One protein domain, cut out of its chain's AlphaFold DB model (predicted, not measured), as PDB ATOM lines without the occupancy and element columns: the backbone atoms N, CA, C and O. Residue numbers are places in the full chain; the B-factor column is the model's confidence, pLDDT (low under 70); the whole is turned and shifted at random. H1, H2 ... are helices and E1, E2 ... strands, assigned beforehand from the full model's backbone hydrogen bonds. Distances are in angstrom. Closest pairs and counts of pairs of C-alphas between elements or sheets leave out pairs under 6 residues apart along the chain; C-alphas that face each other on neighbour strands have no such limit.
ATOM      1  N   GLN A 113      34.752 -38.102  39.855       96.81
ATOM      2  CA  GLN A 113      35.346 -38.372  41.161       96.81
ATOM      3  C   GLN A 113      36.882 -38.317  41.118       96.81
ATOM      4  O   GLN A 113      37.476 -37.748  42.033       96.81
ATOM      5  N   ALA A 114      37.539 -38.848  40.079       98.12
ATOM      6  CA  ALA A 114      38.994 -38.741  39.938       98.12
ATOM      7  C   ALA A 114      39.442 -37.286  39.757       98.12
ATOM      8  O   ALA A 114      40.365 -36.851  40.440       98.12
ATOM      9  N   MET A 115      38.765 -36.524  38.890       98.19
ATOM     10  CA  MET A 115      39.063 -35.100  38.676       98.19
ATOM     11  C   MET A 115      38.861 -34.270  39.944       98.19
ATOM     12  O   MET A 115      39.639 -33.364  40.219       98.19
ATOM     13  N   HIS A 116      37.834 -34.590  40.730       97.75
ATOM     14  CA  HIS A 116      37.574 -33.919  41.997       97.75
ATOM     15  C   HIS A 116      38.692 -34.141  43.024       97.75
ATOM     16  O   HIS A 116      39.014 -33.228  43.779       97.75
ATOM     17  N   LEU A 117      39.264 -35.348  43.061       98.06
ATOM     18  CA  LEU A 117      40.246 -35.752  44.068       98.06
ATOM     19  C   LEU A 117      41.695 -35.448  43.663       98.06
ATOM     20  O   LEU A 117      42.493 -35.098  44.526       98.06
ATOM     21  N   TRP A 118      42.030 -35.575  42.376       98.50
ATOM     22  CA  TRP A 118      43.387 -35.399  41.847       98.50
ATOM     23  C   TRP A 118      43.392 -34.584  40.543       98.50
ATOM     24  O   TRP A 118      43.809 -35.098  39.495       98.50
ATOM     25  N   PRO A 119      42.946 -33.316  40.549       98.44
ATOM     26  CA  PRO A 119      42.940 -32.495  39.340       98.44
ATOM     27  C   PRO A 119      44.342 -32.362  38.727       98.44
ATOM     28  O   PRO A 119      44.490 -32.432  37.509       98.44
ATOM     29  N   GLU A 120      45.391 -32.275  39.550       98.19
ATOM     30  CA  GLU A 120      46.791 -32.232  39.108       98.19
ATOM     31  C   GLU A 120      47.244 -33.475  38.333       98.19
ATOM     32  O   GLU A 120      48.164 -33.391  37.523       98.19
ATOM     33  N   ARG A 121      46.586 -34.622  38.543       98.12
ATOM     34  CA  ARG A 121      46.844 -35.863  37.802       98.12
ATOM     35  C   ARG A 121      45.983 -35.963  36.548       98.12
ATOM     36  O   ARG A 121      46.468 -36.401  35.505       98.12
ATOM     37  N   VAL A 122      44.704 -35.607  36.652       98.62
ATOM     38  CA  VAL A 122      43.716 -35.839  35.589       98.62
ATOM     39  C   VAL A 122      43.804 -34.789  34.482       98.62
ATOM     40  O   VAL A 122      43.709 -35.139  33.305       98.62
ATOM     41  N   VAL A 123      44.039 -33.517  34.816       98.56
ATOM     42  CA  VAL A 123      44.118 -32.443  33.812       98.56
ATOM     43  C   VAL A 123      45.228 -32.700  32.780       98.56
ATOM     44  O   VAL A 123      44.921 -32.639  31.590       98.56
ATOM     45  N   PRO A 124      46.473 -33.068  33.154       98.00
ATOM     46  CA  PRO A 124      47.494 -33.414  32.163       98.00
ATOM     47  C   PRO A 124      47.092 -34.582  31.254       98.00
ATOM     48  O   PRO A 124      47.389 -34.560  30.064       98.00
ATOM     49  N   LYS A 125      46.359 -35.579  31.769       98.25
ATOM     50  CA  LYS A 125      45.873 -36.705  30.952       98.25
ATOM     51  C   LYS A 125      44.848 -36.283  29.903       98.25
ATOM     52  O   LYS A 125      44.810 -36.893  28.840       98.25
ATOM     53  N   CYS A 126      44.076 -35.222  30.145       98.38
ATOM     54  CA  CYS A 126      43.169 -34.659  29.140       98.38
ATOM     55  C   CYS A 126      43.928 -34.146  27.901       98.38
ATOM     56  O   CYS A 126      43.382 -34.141  26.801       98.38
ATOM     57  N   ALA A 127      45.194 -33.743  28.051       97.06
ATOM     58  CA  ALA A 127      46.024 -33.330  26.922       97.06
ATOM     59  C   ALA A 127      46.488 -34.512  26.055       97.06
ATOM     60  O   ALA A 127      46.778 -34.322  24.878       97.06
ATOM     61  N   GLU A 128      46.566 -35.717  26.622       97.00
ATOM     62  CA  GLU A 128      47.054 -36.919  25.930       97.00
ATOM     63  C   GLU A 128      45.924 -37.833  25.441       97.00
ATOM     64  O   GLU A 128      46.095 -38.558  24.463       97.00
ATOM     65  N   ASP A 129      44.752 -37.773  26.075       97.75
ATOM     66  CA  ASP A 129      43.584 -38.577  25.726       97.75
ATOM     67  C   ASP A 129      42.337 -37.698  25.565       97.75
ATOM     68  O   ASP A 129      41.783 -37.157  26.528       97.75
ATOM     69  N   ARG A 130      41.862 -37.597  24.319       97.75
ATOM     70  CA  ARG A 130      40.660 -36.836  23.960       97.75
ATOM     71  C   ARG A 130      39.410 -37.345  24.673       97.75
ATOM     72  O   ARG A 130      38.549 -36.545  25.016       97.75
ATOM     73  N   SER A 131      39.291 -38.646  24.913       97.62
ATOM     74  CA  SER A 131      38.111 -39.221  25.571       97.62
ATOM     75  C   SER A 131      38.046 -38.802  27.037       97.62
ATOM     76  O   SER A 131      36.974 -38.466  27.535       97.62
ATOM     77  N   ILE A 132      39.200 -38.740  27.711       98.06
ATOM     78  CA  ILE A 132      39.301 -38.189  29.070       98.06
ATOM     79  C   ILE A 132      39.001 -36.684  29.050       98.06
ATOM     80  O   ILE A 132      38.261 -36.205  29.903       98.06
ATOM     81  N   ALA A 133      39.501 -35.942  28.057       98.38
ATOM     82  CA  ALA A 133      39.187 -34.520  27.914       98.38
ATOM     83  C   ALA A 133      37.679 -34.265  27.767       98.38
ATOM     84  O   ALA A 133      37.150 -33.366  28.417       98.38
ATOM     85  N   ILE A 134      36.982 -35.075  26.966       97.75
ATOM     86  CA  ILE A 134      35.523 -35.001  26.797       97.75
ATOM     87  C   ILE A 134      34.809 -35.255  28.127       97.75
ATOM     88  O   ILE A 134      33.929 -34.485  28.495       97.75
ATOM     89  N   ALA A 135      35.203 -36.288  28.878       97.38
ATOM     90  CA  ALA A 135      34.565 -36.627  30.155       97.38
ATOM     91  C   ALA A 135      34.626 -35.487  31.198       97.38
ATOM     92  O   ALA A 135      33.764 -35.394  32.077       97.38
ATOM     93  N   HIS A 136      35.622 -34.603  31.067       97.81
ATOM     94  CA  HIS A 136      35.890 -33.483  31.976       97.81
ATOM     95  C   HIS A 136      35.568 -32.102  31.413       97.81
ATOM     96  O   HIS A 136      35.972 -31.103  32.016       97.81
ATOM     97  N   ASP A 137      34.870 -32.033  30.277       97.38
ATOM     98  CA  ASP A 137      34.523 -30.776  29.606       97.38
ATOM     99  C   ASP A 137      35.779 -29.930  29.269       97.38
ATOM    100  O   ASP A 137      35.808 -28.707  29.403       97.38
ATOM    101  N   LEU A 138      36.865 -30.606  28.875       98.31
ATOM    102  CA  LEU A 138      38.183 -30.039  28.555       98.31
ATOM    103  C   LEU A 138      38.624 -30.315  27.109       98.31
ATOM    104  O   LEU A 138      39.769 -30.035  26.745       98.31
ATOM    105  N   GLU A 139      37.735 -30.851  26.272       98.12
ATOM    106  CA  GLU A 139      38.027 -31.141  24.866       98.12
ATOM    107  C   GLU A 139      38.520 -29.895  24.122       98.12
ATOM    108  O   GLU A 139      39.630 -29.909  23.599       98.12
ATOM    109  N   ASP A 140      37.763 -28.797  24.147       97.38
ATOM    110  CA  ASP A 140      38.108 -27.570  23.414       97.38
ATOM    111  C   ASP A 140      39.384 -26.886  23.928       97.38
ATOM    112  O   ASP A 140      39.988 -26.059  23.232       97.38
ATOM    113  N   VAL A 141      39.816 -27.242  25.141       97.81
ATOM    114  CA  VAL A 141      41.029 -26.714  25.762       97.81
ATOM    115  C   VAL A 141      42.281 -27.351  25.188       97.81
ATOM    116  O   VAL A 141      43.257 -26.645  24.928       97.81
ATOM    117  N   PHE A 142      42.257 -28.666  24.980       98.25
ATOM    118  CA  PHE A 142      43.427 -29.443  24.566       98.25
ATOM    119  C   PHE A 142      43.363 -29.932  23.123       98.25
ATOM    120  O   PHE A 142      44.394 -30.270  22.549       98.25
ATOM    121  N   TRP A 143      42.179 -29.955  22.524       98.31
ATOM    122  CA  TRP A 143      41.926 -30.526  21.211       98.31
ATOM    123  C   TRP A 143      41.214 -29.514  20.319       98.31
ATOM    124  O   TRP A 143      40.585 -28.555  20.771       98.31
ATOM    125  N   PHE A 144      41.349 -29.713  19.015       96.94
ATOM    126  CA  PHE A 144      40.591 -28.986  18.010       96.94
ATOM    127  C   PHE A 144      40.249 -29.914  16.849       96.94
ATOM    128  O   PHE A 144      40.937 -30.906  16.586       96.94
ATOM    129  N   LYS A 145      39.176 -29.577  16.138       96.12
ATOM    130  CA  LYS A 145      38.795 -30.249  14.901       96.12
ATOM    131  C   LYS A 145      39.334 -29.439  13.727       96.12
ATOM    132  O   LYS A 145      38.989 -28.273  13.572       96.12
ATOM    133  N   SER A 146      40.205 -30.047  12.929       93.19
ATOM    134  CA  SER A 146      40.739 -29.422  11.714       93.19
ATOM    135  C   SER A 146      39.645 -29.217  10.661       93.19
ATOM    136  O   SER A 146      38.596 -29.862  10.712       93.19
ATOM    137  N   GLU A 147      39.916 -28.376   9.661       92.00
ATOM    138  CA  GLU A 147      39.012 -28.147   8.520       92.00
ATOM    139  C   GLU A 147      38.674 -29.444   7.765       92.00
ATOM    140  O   GLU A 147      37.559 -29.623   7.286       92.00
ATOM    141  N   ALA A 148      39.600 -30.409   7.748       92.69
ATOM    142  CA  ALA A 148      39.395 -31.747   7.189       92.69
ATOM    143  C   ALA A 148      38.545 -32.676   8.088       92.69
ATOM    144  O   ALA A 148      38.426 -33.872   7.821       92.69
ATOM    145  N   GLY A 149      38.004 -32.166   9.196       93.56
ATOM    146  CA  GLY A 149      37.154 -32.893  10.136       93.56
ATOM    147  C   GLY A 149      37.893 -33.839  11.088       93.56
ATOM    148  O   GLY A 149      37.237 -34.528  11.872       93.56
ATOM    149  N   LYS A 150      39.231 -33.878  11.053       94.94
ATOM    150  CA  LYS A 150      40.058 -34.724  11.931       94.94
ATOM    151  C   LYS A 150      40.389 -34.003  13.233       94.94
ATOM    152  O   LYS A 150      40.766 -32.832  13.199       94.94
ATOM    153  N   TRP A 151      40.284 -34.714  14.351       96.00
ATOM    154  CA  TRP A 151      40.692 -34.219  15.664       96.00
ATOM    155  C   TRP A 151      42.208 -34.278  15.838       96.00
ATOM    156  O   TRP A 151      42.830 -35.276  15.475       96.00
ATOM    157  N   ALA A 152      42.779 -33.222  16.409       96.00
ATOM    158  CA  ALA A 152      44.197 -33.116  16.724       96.00
ATOM    159  C   ALA A 152      44.403 -32.411  18.072       96.00
ATOM    160  O   ALA A 152      43.572 -31.604  18.499       96.00
ATOM    161  N   LYS A 153      45.514 -32.740  18.738       96.81
ATOM    162  CA  LYS A 153      45.969 -32.071  19.961       96.81
ATOM    163  C   LYS A 153      46.444 -30.660  19.612       96.81
ATOM    164  O   LYS A 153      47.065 -30.458  18.572       96.81
ATOM    165  N   ARG A 154      46.153 -29.688  20.472       95.94
ATOM    166  CA  ARG A 154      46.697 -28.331  20.381       95.94
ATOM    167  C   ARG A 154      48.139 -28.321  20.879       95.94
ATOM    168  O   ARG A 154      48.412 -28.858  21.950       95.94
ATOM    169  N   ASP A 155      49.024 -27.643  20.156       92.81
ATOM    170  CA  ASP A 155      50.411 -27.440  20.601       92.81
ATOM    171  C   ASP A 155      50.471 -26.612  21.892       92.81
ATOM    172  O   ASP A 155      51.265 -26.887  22.790       92.81
ATOM    173  N   VAL A 156      49.581 -25.622  21.997       93.94
ATOM    174  CA  VAL A 156      49.390 -24.796  23.190       93.94
ATOM    175  C   VAL A 156      47.923 -24.892  23.619       93.94
ATOM    176  O   VAL A 156      47.040 -24.558  22.821       93.94
ATOM    177  N   PRO A 157      47.633 -25.350  24.851       95.69
ATOM    178  CA  PRO A 157      46.275 -25.358  25.387       95.69
ATOM    179  C   PRO A 157      45.666 -23.953  25.394       95.69
ATOM    180  O   PRO A 157      46.367 -22.974  25.642       95.69
ATOM    181  N   SER A 158      44.353 -23.838  25.177       95.44
ATOM    182  CA  SER A 158      43.685 -22.522  25.195       95.44
ATOM    183  C   SER A 158      43.653 -21.875  26.586       95.44
ATOM    184  O   SER A 158      43.489 -20.665  26.693       95.44
ATOM    185  N   HIS A 159      43.824 -22.681  27.636       95.75
ATOM    186  CA  HIS A 159      43.922 -22.267  29.032       95.75
ATOM    187  C   HIS A 159      45.111 -22.979  29.675       95.75
ATOM    188  O   HIS A 159      45.351 -24.158  29.408       95.75
ATOM    189  N   ALA A 160      45.857 -22.287  30.537       96.81
ATOM    190  CA  ALA A 160      47.023 -22.886  31.170       96.81
ATOM    191  C   ALA A 160      46.613 -24.040  32.095       96.81
ATOM    192  O   ALA A 160      45.711 -23.906  32.922       96.81
ATOM    193  N   VAL A 161      47.329 -25.166  32.008       97.06
ATOM    194  CA  VAL A 161      47.095 -26.353  32.852       97.06
ATOM    195  C   VAL A 161      47.065 -25.992  34.341       97.06
ATOM    196  O   VAL A 161      46.214 -26.483  35.076       97.06
ATOM    197  N   SER A 162      47.950 -25.095  34.784       97.44
ATOM    198  CA  SER A 162      48.003 -24.624  36.171       97.44
ATOM    199  C   SER A 162      46.726 -23.912  36.619       97.44
ATOM    200  O   SER A 162      46.302 -24.094  37.758       97.44
ATOM    201  N   ASP A 163      46.104 -23.127  35.739       97.88
ATOM    202  CA  ASP A 163      44.871 -22.403  36.052       97.88
ATOM    203  C   ASP A 163      43.691 -23.376  36.144       97.88
ATOM    204  O   ASP A 163      42.962 -23.367  37.131       97.88
ATOM    205  N   ILE A 164      43.599 -24.309  35.193       98.12
ATOM    206  CA  ILE A 164      42.589 -25.380  35.162       98.12
ATOM    207  C   ILE A 164      42.651 -26.235  36.434       98.12
ATOM    208  O   ILE A 164      41.615 -26.561  37.020       98.12
ATOM    209  N   VAL A 165      43.862 -26.610  36.865       98.38
ATOM    210  CA  VAL A 165      44.089 -27.374  38.100       98.38
ATOM    211  C   VAL A 165      43.713 -26.546  39.324       98.38
ATOM    212  O   VAL A 165      43.072 -27.080  40.228       98.38
ATOM    213  N   ARG A 166      44.075 -25.256  39.369       98.06
ATOM    214  CA  ARG A 166      43.727 -24.353  40.478       98.06
ATOM    215  C   ARG A 166      42.212 -24.218  40.630       98.06
ATOM    216  O   ARG A 166      41.714 -24.365  41.736       98.06
ATOM    217  N   GLU A 167      41.491 -24.003  39.534       97.38
ATOM    218  CA  GLU A 167      40.026 -23.857  39.515       97.38
ATOM    219  C   GLU A 167      39.282 -25.117  39.972       97.38
ATOM    220  O   GLU A 167      38.203 -25.029  40.555       97.38
ATOM    221  N   ARG A 168      39.851 -26.296  39.705       97.12
ATOM    222  CA  ARG A 168      39.260 -27.595  40.070       97.12
ATOM    223  C   ARG A 168      39.757 -28.135  41.411       97.12
ATOM    224  O   ARG A 168      39.223 -29.127  41.901       97.12
ATOM    225  N   SER A 169      40.766 -27.501  42.003       97.69
ATOM    226  CA  SER A 169      41.312 -27.873  43.307       97.69
ATOM    227  C   SER A 169      40.486 -27.290  44.448       97.69
ATOM    228  O   SER A 169      39.953 -26.189  44.360       97.69
TER     229      SER A 169
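This is residues 113 to 169 of the 196 residues of an uncharacterized protein of Aureimonas sp. Leaf454 (UniProt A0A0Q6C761). A small helical body is built along H2, with H1 and H5 at the end where H2 begins and H3 and H4 at the other, beyond which the strand hairpin E1 and E2 lengthens the model to a narrow tip. The printed part has 57 residues, mostly helix, in the order H1, H2, H3, H4, E1, E2, H5, with one antiparallel sheet, E1 - E2. It is compact, with a radius of gyration of the C-alphas of 11.3 A, yet elongated, spanning 37 by 19 by 14 A.

Find C-alpha 113 at (35.346, -38.372, 41.161), where H1, residues 113 to 117, begins. H2, residues 119 to 128, starts at (42.940, -32.495, 39.340) and runs 14.7 A. Next come H3, residues 130 to 135, H4, 139 to 142, E1, 143 to 145, and E2, 151 to 153. H5, residues 161 to 168, runs 10.7 A to C-alpha 168 at (39.260, -27.595, 40.070).

Start at the hub, H2: it touches H5, closest at C-alphas 119 and 165, 5.4 A, at a steep tilt of 48 degrees, opposite ways. H2 touches H1 only at the corner, C-alphas 115 and 122, 5.6 A, and H3 only at the corner, C-alphas 126 and 133, 4.2 A. H2 and H4 only just touch, with 3 pairs of C-alphas within 8 A, the closest 127 and 142, 5.2 A. H3 touches H4, closest at C-alphas 133 and 139, 4.7 A. In the hairpin E1 and E2, N 144 and O 152 are within hydrogen-bond range at 3.0 A. Every O i to N i+4 pair is within range in H1, H3 and H5; H2 has 2 of 6, beside 5 of 7 O i to N i+3 pairs, and H4 is too short for an i+4 pair.

Look to C-alphas 117 and 148, the two farthest apart, at 37.1 A. The printed part has no cut, no link is long, and no printed residue is under 70 in pLDDT.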